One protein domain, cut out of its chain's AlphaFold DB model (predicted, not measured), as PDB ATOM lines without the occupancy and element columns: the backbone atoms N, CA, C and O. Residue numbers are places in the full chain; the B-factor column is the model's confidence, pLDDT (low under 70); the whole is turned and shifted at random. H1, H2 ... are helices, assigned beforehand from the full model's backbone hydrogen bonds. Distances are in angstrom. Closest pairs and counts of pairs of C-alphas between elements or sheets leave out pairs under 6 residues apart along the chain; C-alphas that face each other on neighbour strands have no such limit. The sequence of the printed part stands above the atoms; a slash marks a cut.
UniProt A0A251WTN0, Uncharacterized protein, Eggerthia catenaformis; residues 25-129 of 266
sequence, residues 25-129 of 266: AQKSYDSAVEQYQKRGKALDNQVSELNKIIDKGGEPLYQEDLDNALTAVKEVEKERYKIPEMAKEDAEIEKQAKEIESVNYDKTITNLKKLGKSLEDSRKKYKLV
ATOM      1  N   ALA A  25     -39.562 -56.933  33.892       94.81
ATOM      2  CA  ALA A  25     -38.809 -55.702  33.675       94.81
ATOM      3  C   ALA A  25     -38.429 -55.535  32.193       94.81
ATOM      4  O   ALA A  25     -38.671 -54.478  31.608       94.81
ATOM      5  N   GLN A  26     -37.932 -56.598  31.544       95.44
ATOM      6  CA  GLN A  26     -37.615 -56.584  30.110       95.44
ATOM      7  C   GLN A  26     -38.850 -56.293  29.243       95.44
ATOM      8  O   GLN A  26     -38.775 -55.475  28.327       95.44
ATOM      9  N   LYS A  27     -40.004 -56.900  29.554       94.88
ATOM     10  CA  LYS A  27     -41.270 -56.609  28.849       94.88
ATOM     11  C   LYS A  27     -41.707 -55.152  29.029       94.88
ATOM     12  O   LYS A  27     -42.182 -54.536  28.075       94.88
ATOM     13  N   SER A  28     -41.550 -54.601  30.234       95.38
ATOM     14  CA  SER A  28     -41.895 -53.205  30.535       95.38
ATOM     15  C   SER A  28     -41.010 -52.230  29.756       95.38
ATOM     16  O   SER A  28     -41.520 -51.294  29.145       95.38
ATOM     17  N   TYR A  29     -39.703 -52.493  29.693       97.06
ATOM     18  CA  TYR A  29     -38.775 -51.720  28.870       97.06
ATOM     19  C   TYR A  29     -39.138 -51.784  27.380       97.06
ATOM     20  O   TYR A  29     -39.227 -50.742  26.731       97.06
ATOM     21  N   ASP A  30     -39.405 -52.977  26.834       95.75
ATOM     22  CA  ASP A  30     -39.798 -53.130  25.425       95.75
ATOM     23  C   ASP A  30     -41.070 -52.330  25.100       95.75
ATOM     24  O   ASP A  30     -41.132 -51.629  24.087       95.75
ATOM     25  N   SER A  31     -42.067 -52.387  25.988       96.31
ATOM     26  CA  SER A  31     -43.304 -51.608  25.873       96.31
ATOM     27  C   SER A  31     -43.029 -50.099  25.902       96.31
ATOM     28  O   SER A  31     -43.518 -49.361  25.041       96.31
ATOM     29  N   ALA A  32     -42.197 -49.627  26.837       97.38
ATOM     30  CA  ALA A  32     -41.804 -48.222  26.931       97.38
ATOM     31  C   ALA A  32     -41.115 -47.735  25.644       97.38
ATOM     32  O   ALA A  32     -41.442 -46.659  25.129       97.38
ATOM     33  N   VAL A  33     -40.215 -48.549  25.080       96.94
ATOM     34  CA  VAL A  33     -39.547 -48.277  23.798       96.94
ATOM     35  C   VAL A  33     -40.551 -48.222  22.646       96.94
ATOM     36  O   VAL A  33     -40.504 -47.277  21.856       96.94
ATOM     37  N   GLU A  34     -41.493 -49.162  22.551       96.00
ATOM     38  CA  GLU A  34     -42.519 -49.161  21.498       96.00
ATOM     39  C   GLU A  34     -43.390 -47.892  21.562       96.00
ATOM     40  O   GLU A  34     -43.651 -47.236  20.547       96.00
ATOM     41  N   GLN A  35     -43.808 -47.490  22.765       95.50
ATOM     42  CA  GLN A  35     -44.586 -46.263  22.959       95.50
ATOM     43  C   GLN A  35     -43.756 -45.005  22.675       95.50
ATOM     44  O   GLN A  35     -44.251 -44.047  22.072       95.50
ATOM     45  N   TYR A  36     -42.477 -44.987  23.055       96.06
ATOM     46  CA  TYR A  36     -41.553 -43.925  22.663       96.06
ATOM     47  C   TYR A  36     -41.426 -43.819  21.138       96.06
ATOM     48  O   TYR A  36     -41.526 -42.718  20.602       96.06
ATOM     49  N   GLN A  37     -41.294 -44.935  20.420       94.06
ATOM     50  CA  GLN A  37     -41.217 -44.938  18.956       94.06
ATOM     51  C   GLN A  37     -42.494 -44.385  18.307       94.06
ATOM     52  O   GLN A  37     -42.408 -43.601  17.360       94.06
ATOM     53  N   LYS A  38     -43.682 -44.714  18.838       94.06
ATOM     54  CA  LYS A  38     -44.960 -44.133  18.377       94.06
ATOM     55  C   LYS A  38     -44.985 -42.610  18.545       94.06
ATOM     56  O   LYS A  38     -45.326 -41.897  17.599       94.06
ATOM     57  N   ARG A  39     -44.564 -42.105  19.711       94.25
ATOM     58  CA  ARG A  39     -44.436 -40.660  19.982       94.25
ATOM     59  C   ARG A  39     -43.388 -40.001  19.079       94.25
ATOM     60  O   ARG A  39     -43.636 -38.933  18.525       94.25
ATOM     61  N   GLY A  40     -42.257 -40.669  18.864       93.81
ATOM     62  CA  GLY A  40     -41.204 -40.241  17.946       93.81
ATOM     63  C   GLY A  40     -41.696 -40.121  16.503       93.81
ATOM     64  O   GLY A  40     -41.424 -39.117  15.858       93.81
ATOM     65  N   LYS A  41     -42.498 -41.076  16.018       94.88
ATOM     66  CA  LYS A  41     -43.105 -41.016  14.679       94.88
ATOM     67  C   LYS A  41     -44.083 -39.847  14.538       94.88
ATOM     68  O   LYS A  41     -44.133 -39.217  13.486       94.88
ATOM     69  N   ALA A  42     -44.858 -39.544  15.580       95.69
ATOM     70  CA  ALA A  42     -45.740 -38.376  15.575       95.69
ATOM     71  C   ALA A  42     -44.946 -37.061  15.466       95.69
ATOM     72  O   ALA A  42     -45.334 -36.177  14.699       95.69
ATOM     73  N   LEU A  43     -43.817 -36.956  16.176       96.62
ATOM     74  CA  LEU A  43     -42.892 -35.830  16.055       96.62
ATOM     75  C   LEU A  43     -42.279 -35.743  14.650       96.62
ATOM     76  O   LEU A  43     -42.339 -34.680  14.038       96.62
ATOM     77  N   ASP A  44     -41.769 -36.856  14.116       95.88
ATOM     78  CA  ASP A  44     -41.157 -36.915  12.780       95.88
ATOM     79  C   ASP A  44     -42.154 -36.501  11.685       95.88
ATOM     80  O   ASP A  44     -41.818 -35.728  10.785       95.88
ATOM     81  N   ASN A  45     -43.411 -36.944  11.794       97.12
ATOM     82  CA  ASN A  45     -44.484 -36.508  10.902       97.12
ATOM     83  C   ASN A  45     -44.684 -34.989  10.980       97.12
ATOM     84  O   ASN A  45     -44.782 -34.330   9.947       97.12
ATOM     85  N   GLN A  46     -44.713 -34.411  12.184       98.25
ATOM     86  CA  GLN A  46     -44.902 -32.970  12.343       98.25
ATOM     87  C   GLN A  46     -43.711 -32.150  11.818       98.25
ATOM     88  O   GLN A  46     -43.920 -31.089  11.227       98.25
ATOM     89  N   VAL A  47     -42.480 -32.634  12.002       98.12
ATOM     90  CA  VAL A  47     -41.277 -32.041  11.398       98.12
ATOM     91  C   VAL A  47     -41.366 -32.098   9.874       98.12
ATOM     92  O   VAL A  47     -41.097 -31.102   9.207       98.12
ATOM     93  N   SER A  48     -41.804 -33.231   9.311       97.69
ATOM     94  CA  SER A  48     -42.011 -33.373   7.866       97.69
ATOM     95  C   SER A  48     -43.038 -32.371   7.331       97.69
ATOM     96  O   SER A  48     -42.773 -31.721   6.322       97.69
ATOM     97  N   GLU A  49     -44.169 -32.184   8.016       98.31
ATOM     98  CA  GLU A  49     -45.170 -31.182   7.628       98.31
ATOM     99  C   GLU A  49     -44.609 -29.754   7.664       98.31
ATOM    100  O   GLU A  49     -44.809 -28.992   6.719       98.31
ATOM    101  N   LEU A  50     -43.846 -29.389   8.702       98.44
ATOM    102  CA  LEU A  50     -43.215 -28.067   8.760       98.44
ATOM    103  C   LEU A  50     -42.174 -27.879   7.648       98.44
ATOM    104  O   LEU A  50     -42.147 -26.827   7.013       98.44
ATOM    105  N   ASN A  51     -41.370 -28.902   7.352       98.19
ATOM    106  CA  ASN A  51     -40.413 -28.863   6.243       98.19
ATOM    107  C   ASN A  51     -41.111 -28.686   4.891       98.19
ATOM    108  O   ASN A  51     -40.671 -27.865   4.095       98.19
ATOM    109  N   LYS A  52     -42.252 -29.349   4.648       98.12
ATOM    110  CA  LYS A  52     -43.059 -29.106   3.435       98.12
ATOM    111  C   LYS A  52     -43.505 -27.649   3.332       98.12
ATOM    112  O   LYS A  52     -43.466 -27.073   2.243       98.12
ATOM    113  N   ILE A  53     -43.923 -27.044   4.447       98.19
ATOM    114  CA  ILE A  53     -44.278 -25.620   4.488       98.19
ATOM    115  C   ILE A  53     -43.048 -24.774   4.152       98.19
ATOM    116  O   ILE A  53     -43.144 -23.908   3.287       98.19
ATOM    117  N   ILE A  54     -41.894 -25.021   4.770       98.00
ATOM    118  CA  ILE A  54     -40.642 -24.296   4.500       98.00
ATOM    119  C   ILE A  54     -40.270 -24.394   3.010       98.00
ATOM    120  O   ILE A  54     -40.146 -23.358   2.346       98.00
ATOM    121  N   ASP A  55     -40.209 -25.616   2.477       96.81
ATOM    122  CA  ASP A  55     -39.775 -25.953   1.115       96.81
ATOM    123  C   ASP A  55     -40.696 -25.412   0.019       96.81
ATOM    124  O   ASP A  55     -40.240 -25.157  -1.098       96.81
ATOM    125  N   LYS A  56     -41.978 -25.173   0.331       95.44
ATOM    126  CA  LYS A  56     -42.915 -24.489  -0.578       95.44
ATOM    127  C   LYS A  56     -42.395 -23.115  -1.022       95.44
ATOM    128  O   LYS A  56     -42.774 -22.641  -2.092       95.44
ATOM    129  N   GLY A  57     -41.530 -22.491  -0.221       92.94
ATOM    130  CA  GLY A  57     -40.914 -21.207  -0.533       92.94
ATOM    131  C   GLY A  57     -41.908 -20.043  -0.569       92.94
ATOM    132  O   GLY A  57     -43.043 -20.137  -0.094       92.94
ATOM    133  N   GLY A  58     -41.455 -18.922  -1.127       94.06
ATOM    134  CA  GLY A  58     -42.176 -17.652  -1.118       94.06
ATOM    135  C   GLY A  58     -41.830 -16.785   0.092       94.06
ATOM    136  O   GLY A  58     -41.480 -17.286   1.166       94.06
ATOM    137  N   GLU A  59     -41.929 -15.479  -0.119       95.94
ATOM    138  CA  GLU A  59     -41.540 -14.452   0.843       95.94
ATOM    139  C   GLU A  59     -42.607 -14.321   1.947       95.94
ATOM    140  O   GLU A  59     -43.800 -14.190   1.643       95.94
ATOM    141  N   PRO A  60     -42.225 -14.430   3.233       97.75
ATOM    142  CA  PRO A  60     -43.106 -14.086   4.342       97.75
ATOM    143  C   PRO A  60     -43.164 -12.564   4.531       97.75
ATOM    144  O   PRO A  60     -42.249 -11.845   4.137       97.75
ATOM    145  N   LEU A  61     -44.221 -12.064   5.180       97.75
ATOM    146  CA  LEU A  61     -44.289 -10.657   5.587       97.75
ATOM    147  C   LEU A  61     -43.168 -10.319   6.575       97.75
ATOM    148  O   LEU A  61     -42.573  -9.250   6.482       97.75
ATOM    149  N   TYR A  62     -42.872 -11.251   7.483       95.56
ATOM    150  CA  TYR A  62     -41.779 -11.147   8.441       95.56
ATOM    151  C   TYR A  62     -40.821 -12.324   8.269       95.56
ATOM    152  O   TYR A  62     -41.214 -13.482   8.404       95.56
ATOM    153  N   GLN A  63     -39.549 -12.028   7.992       95.88
ATOM    154  CA  GLN A  63     -38.506 -13.047   7.817       95.88
ATOM    155  C   GLN A  63     -38.329 -13.926   9.070       95.88
ATOM    156  O   GLN A  63     -38.074 -15.124   8.955       95.88
ATOM    157  N   GLU A  64     -38.574 -13.357  10.250       97.56
ATOM    158  CA  GLU A  64     -38.522 -14.054  11.536       97.56
ATOM    159  C   GLU A  64     -39.444 -15.291  11.590       97.56
ATOM    160  O   GLU A  64     -39.088 -16.295  12.203       97.56
ATOM    161  N   ASP A  65     -40.594 -15.285  10.900       98.25
ATOM    162  CA  ASP A  65     -41.486 -16.455  10.846       98.25
ATOM    163  C   ASP A  65     -40.813 -17.667  10.175       98.25
ATOM    164  O   ASP A  65     -41.034 -18.814  10.576       98.25
ATOM    165  N   LEU A  66     -39.985 -17.428   9.150       98.31
ATOM    166  CA  LEU A  66     -39.223 -18.476   8.472       98.31
ATOM    167  C   LEU A  66     -38.025 -18.917   9.321       98.31
ATOM    168  O   LEU A  66     -37.782 -20.118   9.459       98.31
ATOM    169  N   ASP A  67     -37.311 -17.966   9.919       98.12
ATOM    170  CA  ASP A  67     -36.129 -18.251  10.736       98.12
ATOM    171  C   ASP A  67     -36.491 -19.059  11.992       98.12
ATOM    172  O   ASP A  67     -35.808 -20.032  12.328       98.12
ATOM    173  N   ASN A  68     -37.619 -18.735  12.633       98.50
ATOM    174  CA  ASN A  68     -38.151 -19.483  13.771       98.50
ATOM    175  C   ASN A  68     -38.550 -20.913  13.375       98.50
ATOM    176  O   ASN A  68     -38.245 -21.863  14.097       98.50
ATOM    177  N   ALA A  69     -39.184 -21.095  12.211       98.38
ATOM    178  CA  ALA A  69     -39.531 -22.423  11.703       98.38
ATOM    179  C   ALA A  69     -38.280 -23.276  11.419       98.38
ATOM    180  O   ALA A  69     -38.212 -24.433  11.838       98.38
ATOM    181  N   LEU A  70     -37.269 -22.701  10.757       97.75
ATOM    182  CA  LEU A  70     -35.993 -23.368  10.472       97.75
ATOM    183  C   LEU A  70     -35.233 -23.736  11.752       97.75
ATOM    184  O   LEU A  70     -34.645 -24.815  11.834       97.75
ATOM    185  N   THR A  71     -35.229 -22.841  12.739       97.88
ATOM    186  CA  THR A  71     -34.557 -23.062  14.026       97.88
ATOM    187  C   THR A  71     -35.226 -24.192  14.797       97.88
ATOM    188  O   THR A  71     -34.540 -25.126  15.206       97.88
ATOM    189  N   ALA A  72     -36.559 -24.192  14.885       97.12
ATOM    190  CA  ALA A  72     -37.294 -25.236  15.592       97.12
ATOM    191  C   ALA A  72     -37.065 -26.638  14.998       97.12
ATOM    192  O   ALA A  72     -36.939 -27.605  15.744       97.12
ATOM    193  N   VAL A  73     -36.956 -26.769  13.667       96.31
ATOM    194  CA  VAL A  73     -36.615 -28.057  13.028       96.31
ATOM    195  C   VAL A  73     -35.230 -28.546  13.463       96.31
ATOM    196  O   VAL A  73     -35.079 -29.717  13.805       96.31
ATOM    197  N   LYS A  74     -34.227 -27.660  13.503       94.69
ATOM    198  CA  LYS A  74     -32.859 -28.010  13.930       94.69
ATOM    199  C   LYS A  74     -32.790 -28.396  15.409       94.69
ATOM    200  O   LYS A  74     -32.047 -29.306  15.774       94.69
ATOM    201  N   GLU A  75     -33.542 -27.710  16.265       94.50
ATOM    202  CA  GLU A  75     -33.577 -27.994  17.704       94.50
ATOM    203  C   GLU A  75     -34.169 -29.376  17.996       94.50
ATOM    204  O   GLU A  75     -33.609 -30.120  18.800       94.50
ATOM    205  N   VAL A  76     -35.217 -29.777  17.268       93.19
ATOM    206  CA  VAL A  76     -35.813 -31.118  17.391       93.19
ATOM    207  C   VAL A  76     -34.788 -32.229  17.144       93.19
ATOM    208  O   VAL A  76     -34.772 -33.225  17.869       93.19
ATOM    209  N   GLU A  77     -33.916 -32.068  16.147       83.62
ATOM    210  CA  GLU A  77     -32.866 -33.051  15.852       83.62
ATOM    211  C   GLU A  77     -31.820 -33.133  16.969       83.62
ATOM    212  O   GLU A  77     -31.348 -34.220  17.308       83.62
ATOM    213  N   LYS A  78     -31.474 -31.989  17.570       89.50
ATOM    214  CA  LYS A  78     -30.465 -31.890  18.631       89.50
ATOM    215  C   LYS A  78     -30.955 -32.452  19.966       89.50
ATOM    216  O   LYS A  78     -30.171 -33.057  20.695       89.50
ATOM    217  N   GLU A  79     -32.225 -32.240  20.291       88.56
ATOM    218  CA  GLU A  79     -32.805 -32.552  21.604       88.56
ATOM    219  C   GLU A  79     -33.469 -33.934  21.669       88.56
ATOM    220  O   GLU A  79     -34.066 -34.304  22.684       88.56
ATOM    221  N   ARG A  80     -33.371 -34.735  20.600       87.75
ATOM    222  CA  ARG A  80     -33.974 -36.066  20.573       87.75
ATOM    223  C   ARG A  80     -33.358 -36.962  21.650       87.75
ATOM    224  O   ARG A  80     -32.146 -37.176  21.697       87.75
ATOM    225  N   TYR A  81     -34.225 -37.512  22.496       92.38
ATOM    226  CA  TYR A  81     -33.835 -38.450  23.541       92.38
ATOM    227  C   TYR A  81     -33.164 -39.680  22.926       92.38
ATOM    228  O   TYR A  81     -33.645 -40.244  21.943       92.38
ATOM    229  N   LYS A  82     -32.045 -40.095  23.516       92.44
ATOM    230  CA  LYS A  82     -31.317 -41.293  23.107       92.44
ATOM    231  C   LYS A  82     -31.714 -42.417  24.045       92.44
ATOM    232  O   LYS A  82     -31.390 -42.353  25.227       92.44
ATOM    233  N   ILE A  83     -32.405 -43.422  23.514       93.19
ATOM    234  CA  ILE A  83     -32.734 -44.619  24.289       93.19
ATOM    235  C   ILE A  83     -31.413 -45.280  24.717       93.19
ATOM    236  O   ILE A  83     -30.590 -45.574  23.843       93.19
ATOM    237  N   PRO A  84     -31.179 -45.485  26.025       91.38
ATOM    238  CA  PRO A  84     -29.987 -46.170  26.504       91.38
ATOM    239  C   PRO A  84     -30.053 -47.660  26.160       91.38
ATOM    240  O   PRO A  84     -31.140 -48.223  26.062       91.38
ATOM    241  N   GLU A  85     -28.901 -48.319  26.030       94.31
ATOM    242  CA  GLU A  85     -28.857 -49.784  25.965       94.31
ATOM    243  C   GLU A  85     -29.517 -50.387  27.217       94.31
ATOM    244  O   GLU A  85     -29.367 -49.858  28.325       94.31
ATOM    245  N   MET A  86     -30.283 -51.466  27.030       94.56
ATOM    246  CA  MET A  86     -31.001 -52.130  28.118       94.56
ATOM    247  C   MET A  86     -30.010 -52.599  29.191       94.56
ATOM    248  O   MET A  86     -29.022 -53.274  28.895       94.56
ATOM    249  N   ALA A  87     -30.277 -52.234  30.444       95.44
ATOM    250  CA  ALA A  87     -29.498 -52.692  31.585       95.44
ATOM    251  C   ALA A  87     -29.623 -54.217  31.789       95.44
ATOM    252  O   ALA A  87     -30.484 -54.878  31.212       95.44
ATOM    253  N   LYS A  88     -28.744 -54.789  32.620       92.81
ATOM    254  CA  LYS A  88     -28.736 -56.234  32.919       92.81
ATOM    255  C   LYS A  88     -29.574 -56.610  34.142       92.81
ATOM    256  O   LYS A  88     -30.088 -57.720  34.192       92.81
ATOM    257  N   GLU A  89     -29.688 -55.697  35.101       95.69
ATOM    258  CA  GLU A  89     -30.392 -55.911  36.367       95.69
ATOM    259  C   GLU A  89     -31.824 -55.378  36.276       95.69
ATOM    260  O   GLU A  89     -32.022 -54.218  35.906       95.69
ATOM    261  N   ASP A  90     -32.812 -56.187  36.665       94.69
ATOM    262  CA  ASP A  90     -34.240 -55.860  36.518       94.69
ATOM    263  C   ASP A  90     -34.615 -54.505  37.150       94.69
ATOM    264  O   ASP A  90     -35.336 -53.718  36.537       94.69
ATOM    265  N   ALA A  91     -34.066 -54.167  38.323       95.88
ATOM    266  CA  ALA A  91     -34.333 -52.886  38.986       95.88
ATOM    267  C   ALA A  91     -33.878 -51.663  38.158       95.88
ATOM    268  O   ALA A  91     -34.564 -50.639  38.120       95.88
ATOM    269  N   GLU A  92     -32.741 -51.765  37.463       97.44
ATOM    270  CA  GLU A  92     -32.255 -50.702  36.575       97.44
ATOM    271  C   GLU A  92     -33.036 -50.678  35.255       97.44
ATOM    272  O   GLU A  92     -33.324 -49.598  34.735       97.44
ATOM    273  N   ILE A  93     -33.452 -51.843  34.740       97.56
ATOM    274  CA  ILE A  93     -34.329 -51.937  33.562       97.56
ATOM    275  C   ILE A  93     -35.658 -51.215  33.831       97.56
ATOM    276  O   ILE A  93     -36.117 -50.429  32.999       97.56
ATOM    277  N   GLU A  94     -36.263 -51.417  35.004       96.88
ATOM    278  CA  GLU A  94     -37.498 -50.727  35.397       96.88
ATOM    279  C   GLU A  94     -37.323 -49.206  35.485       96.88
ATOM    280  O   GLU A  94     -38.217 -48.446  35.097       96.88
ATOM    281  N   LYS A  95     -36.171 -48.739  35.979       97.75
ATOM    282  CA  LYS A  95     -35.849 -47.308  36.018       97.75
ATOM    283  C   LYS A  95     -35.714 -46.733  34.607       97.75
ATOM    284  O   LYS A  95     -36.328 -45.705  34.321       97.75
ATOM    285  N   GLN A  96     -34.988 -47.413  33.718       98.12
ATOM    286  CA  GLN A  96     -34.870 -47.017  32.311       98.12
ATOM    287  C   GLN A  96     -36.242 -46.961  31.625       98.12
ATOM    288  O   GLN A  96     -36.531 -45.997  30.917       98.12
ATOM    289  N   ALA A  97     -37.111 -47.951  31.861       97.81
ATOM    290  CA  ALA A  97     -38.463 -47.975  31.306       97.81
ATOM    291  C   ALA A  97     -39.269 -46.731  31.723       97.81
ATOM    292  O   ALA A  97     -39.823 -46.046  30.864       97.81
ATOM    293  N   LYS A  98     -39.249 -46.369  33.014       97.69
ATOM    294  CA  LYS A  98     -39.923 -45.162  33.532       97.69
ATOM    295  C   LYS A  98     -39.354 -43.869  32.940       97.69
ATOM    296  O   LYS A  98     -40.111 -42.954  32.614       97.69
ATOM    297  N   GLU A  99     -38.033 -43.779  32.781       97.38
ATOM    298  CA  GLU A  99     -37.389 -42.632  32.131       97.38
ATOM    299  C   GLU A  99     -37.852 -42.493  30.672       97.38
ATOM    300  O   GLU A  99     -38.276 -41.409  30.273       97.38
ATOM    301  N   ILE A 100     -37.875 -43.587  29.900       97.25
ATOM    302  CA  ILE A 100     -38.365 -43.611  28.509       97.25
ATOM    303  C   ILE A 100     -39.856 -43.237  28.436       97.25
ATOM    304  O   ILE A 100     -40.277 -42.469  27.564       97.25
ATOM    305  N   GLU A 101     -40.677 -43.750  29.353       96.44
ATOM    306  CA  GLU A 101     -42.102 -43.418  29.451       96.44
ATOM    307  C   GLU A 101     -42.330 -41.929  29.718       96.44
ATOM    308  O   GLU A 101     -43.253 -41.347  29.144       96.44
ATOM    309  N   SER A 102     -41.462 -41.294  30.507       95.81
ATOM    310  CA  SER A 102     -41.567 -39.870  30.840       95.81
ATOM    311  C   SER A 102     -41.290 -38.925  29.662       95.81
ATOM    312  O   SER A 102     -41.707 -37.764  29.692       95.81
ATOM    313  N   VAL A 103     -40.625 -39.401  28.601       95.38
ATOM    314  CA  VAL A 103     -40.293 -38.568  27.439       95.38
ATOM    315  C   VAL A 103     -41.553 -38.224  26.641       95.38
ATOM    316  O   VAL A 103     -42.229 -39.100  26.099       95.38
ATOM    317  N   ASN A 104     -41.845 -36.928  26.521       93.12
ATOM    318  CA  ASN A 104     -43.018 -36.410  25.823       93.12
ATOM    319  C   ASN A 104     -42.637 -35.315  24.805       93.12
ATOM    320  O   ASN A 104     -41.857 -34.415  25.111       93.12
ATOM    321  N   TYR A 105     -43.239 -35.369  23.613       95.62
ATOM    322  CA  TYR A 105     -43.057 -34.416  22.516       95.62
ATOM    323  C   TYR A 105     -44.284 -33.540  22.214       95.62
ATOM    324  O   TYR A 105     -44.234 -32.738  21.285       95.62
ATOM    325  N   ASP A 106     -45.374 -33.626  22.980       96.00
ATOM    326  CA  ASP A 106     -46.637 -32.924  22.700       96.00
ATOM    327  C   ASP A 106     -46.474 -31.401  22.609       96.00
ATOM    328  O   ASP A 106     -47.016 -30.754  21.705       96.00
ATOM    329  N   LYS A 107     -45.691 -30.811  23.524       96.75
ATOM    330  CA  LYS A 107     -45.393 -29.369  23.514       96.75
ATOM    331  C   LYS A 107     -44.606 -28.980  22.265       96.75
ATOM    332  O   LYS A 107     -44.960 -28.007  21.602       96.75
ATOM    333  N   THR A 108     -43.595 -29.772  21.914       97.19
ATOM    334  CA  THR A 108     -42.777 -29.575  20.715       97.19
ATOM    335  C   THR A 108     -43.631 -29.675  19.454       97.19
ATOM    336  O   THR A 108     -43.629 -28.758  18.640       97.19
ATOM    337  N   ILE A 109     -44.453 -30.721  19.327       98.06
ATOM    338  CA  ILE A 109     -45.391 -30.907  18.211       98.06
ATOM    339  C   ILE A 109     -46.350 -29.716  18.098       98.06
ATOM    340  O   ILE A 109     -46.563 -29.193  17.004       98.06
ATOM    341  N   THR A 110     -46.914 -29.255  19.216       98.44
ATOM    342  CA  THR A 110     -47.820 -28.096  19.243       98.44
ATOM    343  C   THR A 110     -47.116 -26.821  18.778       98.44
ATOM    344  O   THR A 110     -47.678 -26.063  17.984       98.44
ATOM    345  N   ASN A 111     -45.874 -26.600  19.215       98.44
ATOM    346  CA  ASN A 111     -45.079 -25.454  18.786       98.44
ATOM    347  C   ASN A 111     -44.766 -25.502  17.282       98.44
ATOM    348  O   ASN A 111     -44.996 -24.520  16.581       98.44
ATOM    349  N   LEU A 112     -44.340 -26.658  16.757       98.50
ATOM    350  CA  LEU A 112     -44.079 -26.840  15.323       98.50
ATOM    351  C   LEU A 112     -45.330 -26.561  14.470       98.50
ATOM    352  O   LEU A 112     -45.234 -25.900  13.437       98.50
ATOM    353  N   LYS A 113     -46.518 -26.999  14.920       98.62
ATOM    354  CA  LYS A 113     -47.799 -26.677  14.259       98.62
ATOM    355  C   LYS A 113     -48.067 -25.173  14.237       98.62
ATOM    356  O   LYS A 113     -48.443 -24.629  13.199       98.62
ATOM    357  N   LYS A 114     -47.874 -24.501  15.376       98.81
ATOM    358  CA  LYS A 114     -48.062 -23.049  15.502       98.81
ATOM    359  C   LYS A 114     -47.119 -22.285  14.570       98.81
ATOM    360  O   LYS A 114     -47.576 -21.384  13.871       98.81
ATOM    361  N   LEU A 115     -45.841 -22.663  14.531       98.81
ATOM    362  CA  LEU A 115     -44.839 -22.052  13.655       98.81
ATOM    363  C   LEU A 115     -45.179 -22.251  12.175       98.81
ATOM    364  O   LEU A 115     -45.139 -21.290  11.410       98.81
ATOM    365  N   GLY A 116     -45.609 -23.457  11.788       98.56
ATOM    366  CA  GLY A 116     -46.090 -23.726  10.430       98.56
ATOM    367  C   GLY A 116     -47.240 -22.804  10.030       98.56
ATOM    368  O   GLY A 116     -47.175 -22.152   8.989       98.56
ATOM    369  N   LYS A 117     -48.249 -22.664  10.900       98.44
ATOM    370  CA  LYS A 117     -49.372 -21.746  10.669       98.44
ATOM    371  C   LYS A 117     -48.927 -20.281  10.584       98.44
ATOM    372  O   LYS A 117     -49.409 -19.568   9.708       98.44
ATOM    373  N   SER A 118     -48.012 -19.843  11.454       98.31
ATOM    374  CA  SER A 118     -47.471 -18.473  11.433       98.31
ATOM    375  C   SER A 118     -46.808 -18.164  10.093       98.31
ATOM    376  O   SER A 118     -47.156 -17.178   9.448       98.31
ATOM    377  N   LEU A 119     -45.934 -19.056   9.616       98.62
ATOM    378  CA  LEU A 119     -45.231 -18.896   8.343       98.62
ATOM    379  C   LEU A 119     -46.188 -18.877   7.142       98.62
ATOM    380  O   LEU A 119     -46.052 -18.045   6.242       98.62
ATOM    381  N   GLU A 120     -47.182 -19.766   7.116       98.19
ATOM    382  CA  GLU A 120     -48.195 -19.760   6.058       98.19
ATOM    383  C   GLU A 120     -49.023 -18.475   6.052       98.19
ATOM    384  O   GLU A 120     -49.245 -17.890   4.988       98.19
ATOM    385  N   ASP A 121     -49.476 -18.028   7.223       98.12
ATOM    386  CA  ASP A 121     -50.259 -16.806   7.343       98.12
ATOM    387  C   ASP A 121     -49.400 -15.585   6.970       98.12
ATOM    388  O   ASP A 121     -49.854 -14.750   6.192       98.12
ATOM    389  N   SER A 122     -48.133 -15.525   7.388       98.38
ATOM    390  CA  SER A 122     -47.167 -14.481   7.009       98.38
ATOM    391  C   SER A 122     -46.981 -14.377   5.489       98.38
ATOM    392  O   SER A 122     -47.023 -13.283   4.927       98.38
ATOM    393  N   ARG A 123     -46.887 -15.507   4.780       98.06
ATOM    394  CA  ARG A 123     -46.817 -15.533   3.304       98.06
ATOM    395  C   ARG A 123     -48.121 -15.111   2.631       98.06
ATOM    396  O   ARG A 123     -48.095 -14.475   1.580       98.06
ATOM    397  N   LYS A 124     -49.283 -15.453   3.197       98.00
ATOM    398  CA  LYS A 124     -50.573 -14.950   2.685       98.00
ATOM    399  C   LYS A 124     -50.666 -13.436   2.856       98.00
ATOM    400  O   LYS A 124     -51.097 -12.753   1.933       98.00
ATOM    401  N   LYS A 125     -50.218 -12.922   4.003       98.50
ATOM    402  CA  LYS A 125     -50.168 -11.489   4.302       98.50
ATOM    403  C   LYS A 125     -49.242 -10.732   3.353       98.50
ATOM    404  O   LYS A 125     -49.641  -9.694   2.840       98.50
ATOM    405  N   TYR A 126     -48.064 -11.280   3.059       98.44
ATOM    406  CA  TYR A 126     -47.111 -10.696   2.110       98.44
ATOM    407  C   TYR A 126     -47.749 -10.404   0.743       98.44
ATOM    408  O   TYR A 126     -47.584  -9.322   0.181       98.44
ATOM    409  N   LYS A 127     -48.570 -11.331   0.234       97.50
ATOM    410  CA  LYS A 127     -49.273 -11.159  -1.048       97.50
ATOM    411  C   LYS A 127     -50.238  -9.973  -1.055       97.50
ATOM    412  O   LYS A 127     -50.425  -9.370  -2.103       97.50
ATOM    413  N   LEU A 128     -50.830  -9.624   0.088       98.38
ATOM    414  CA  LEU A 128     -51.746  -8.481   0.201       98.38
ATOM    415  C   LEU A 128     -51.033  -7.128   0.079       98.38
ATOM    416  O   LEU A 128     -51.671  -6.127  -0.225       98.38
ATOM    417  N   VAL A 129     -49.717  -7.105   0.299       98.31
ATOM    418  CA  VAL A 129     -48.852  -5.924   0.150       98.31
ATOM    419  C   VAL A 129     -47.863  -6.083  -1.011       98.31
ATOM    420  O   VAL A 129     -46.867  -5.370  -1.104       98.31
TER     421      VAL A 129
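AT A GLANCE: This is residues 25 to 129 of the 266 residues of an uncharacterized protein of Eggerthia catenaformis (UniProt A0A251WTN0). This is a slim rod in which H3 lies beside the first part of long H1, while H1, H2 and H4 form an up-and-down bundle farther on, each running against the one before. The printed part has 105 residues, with four named helices, H1 to H4 in order, and no named strand: all helix. It is loose, radius of gyration of the C-alphas 18.3 A, spanning 64 by 18 by 18 A.

HOW THE PARTS SIT: Start at the hub, H1, residues 25 to 55. Its residues 47 to 54 alone touch H2, residues 63 to 78, in a hairpin at a shallow tilt of 24 degrees; closest C-alphas, Val 47 and Val 73, 6.3 A. Its residues 25 to 36 alone touch H3, residues 90 to 102, the same way at 26 degrees; closest C-alphas, Tyr 29 and Ala 97, 4.5 A. H4, residues 106 to 128, touches H2 too, opposite ways; closest C-alphas, Asp 65 and Leu 119, 5.1 A. O i to N i+4 pairs are within hydrogen-bond range throughout H1 and H3, 11 of 12 in H2 and 18 of 19 in H4.

IN THESE COORDINATES: Find C-alpha 25 at (-38.809, -55.702, 33.675); H1 runs 44.1 A. H2 spans 23.2 A, H3 18.5 A, and H4 33.6 A to C-alpha 128 at (-51.746, -8.481, 0.201).

THE WHOLE: The printed part has no cut; H2 to H3 is a long link. No printed residue is under 70 in pLDDT.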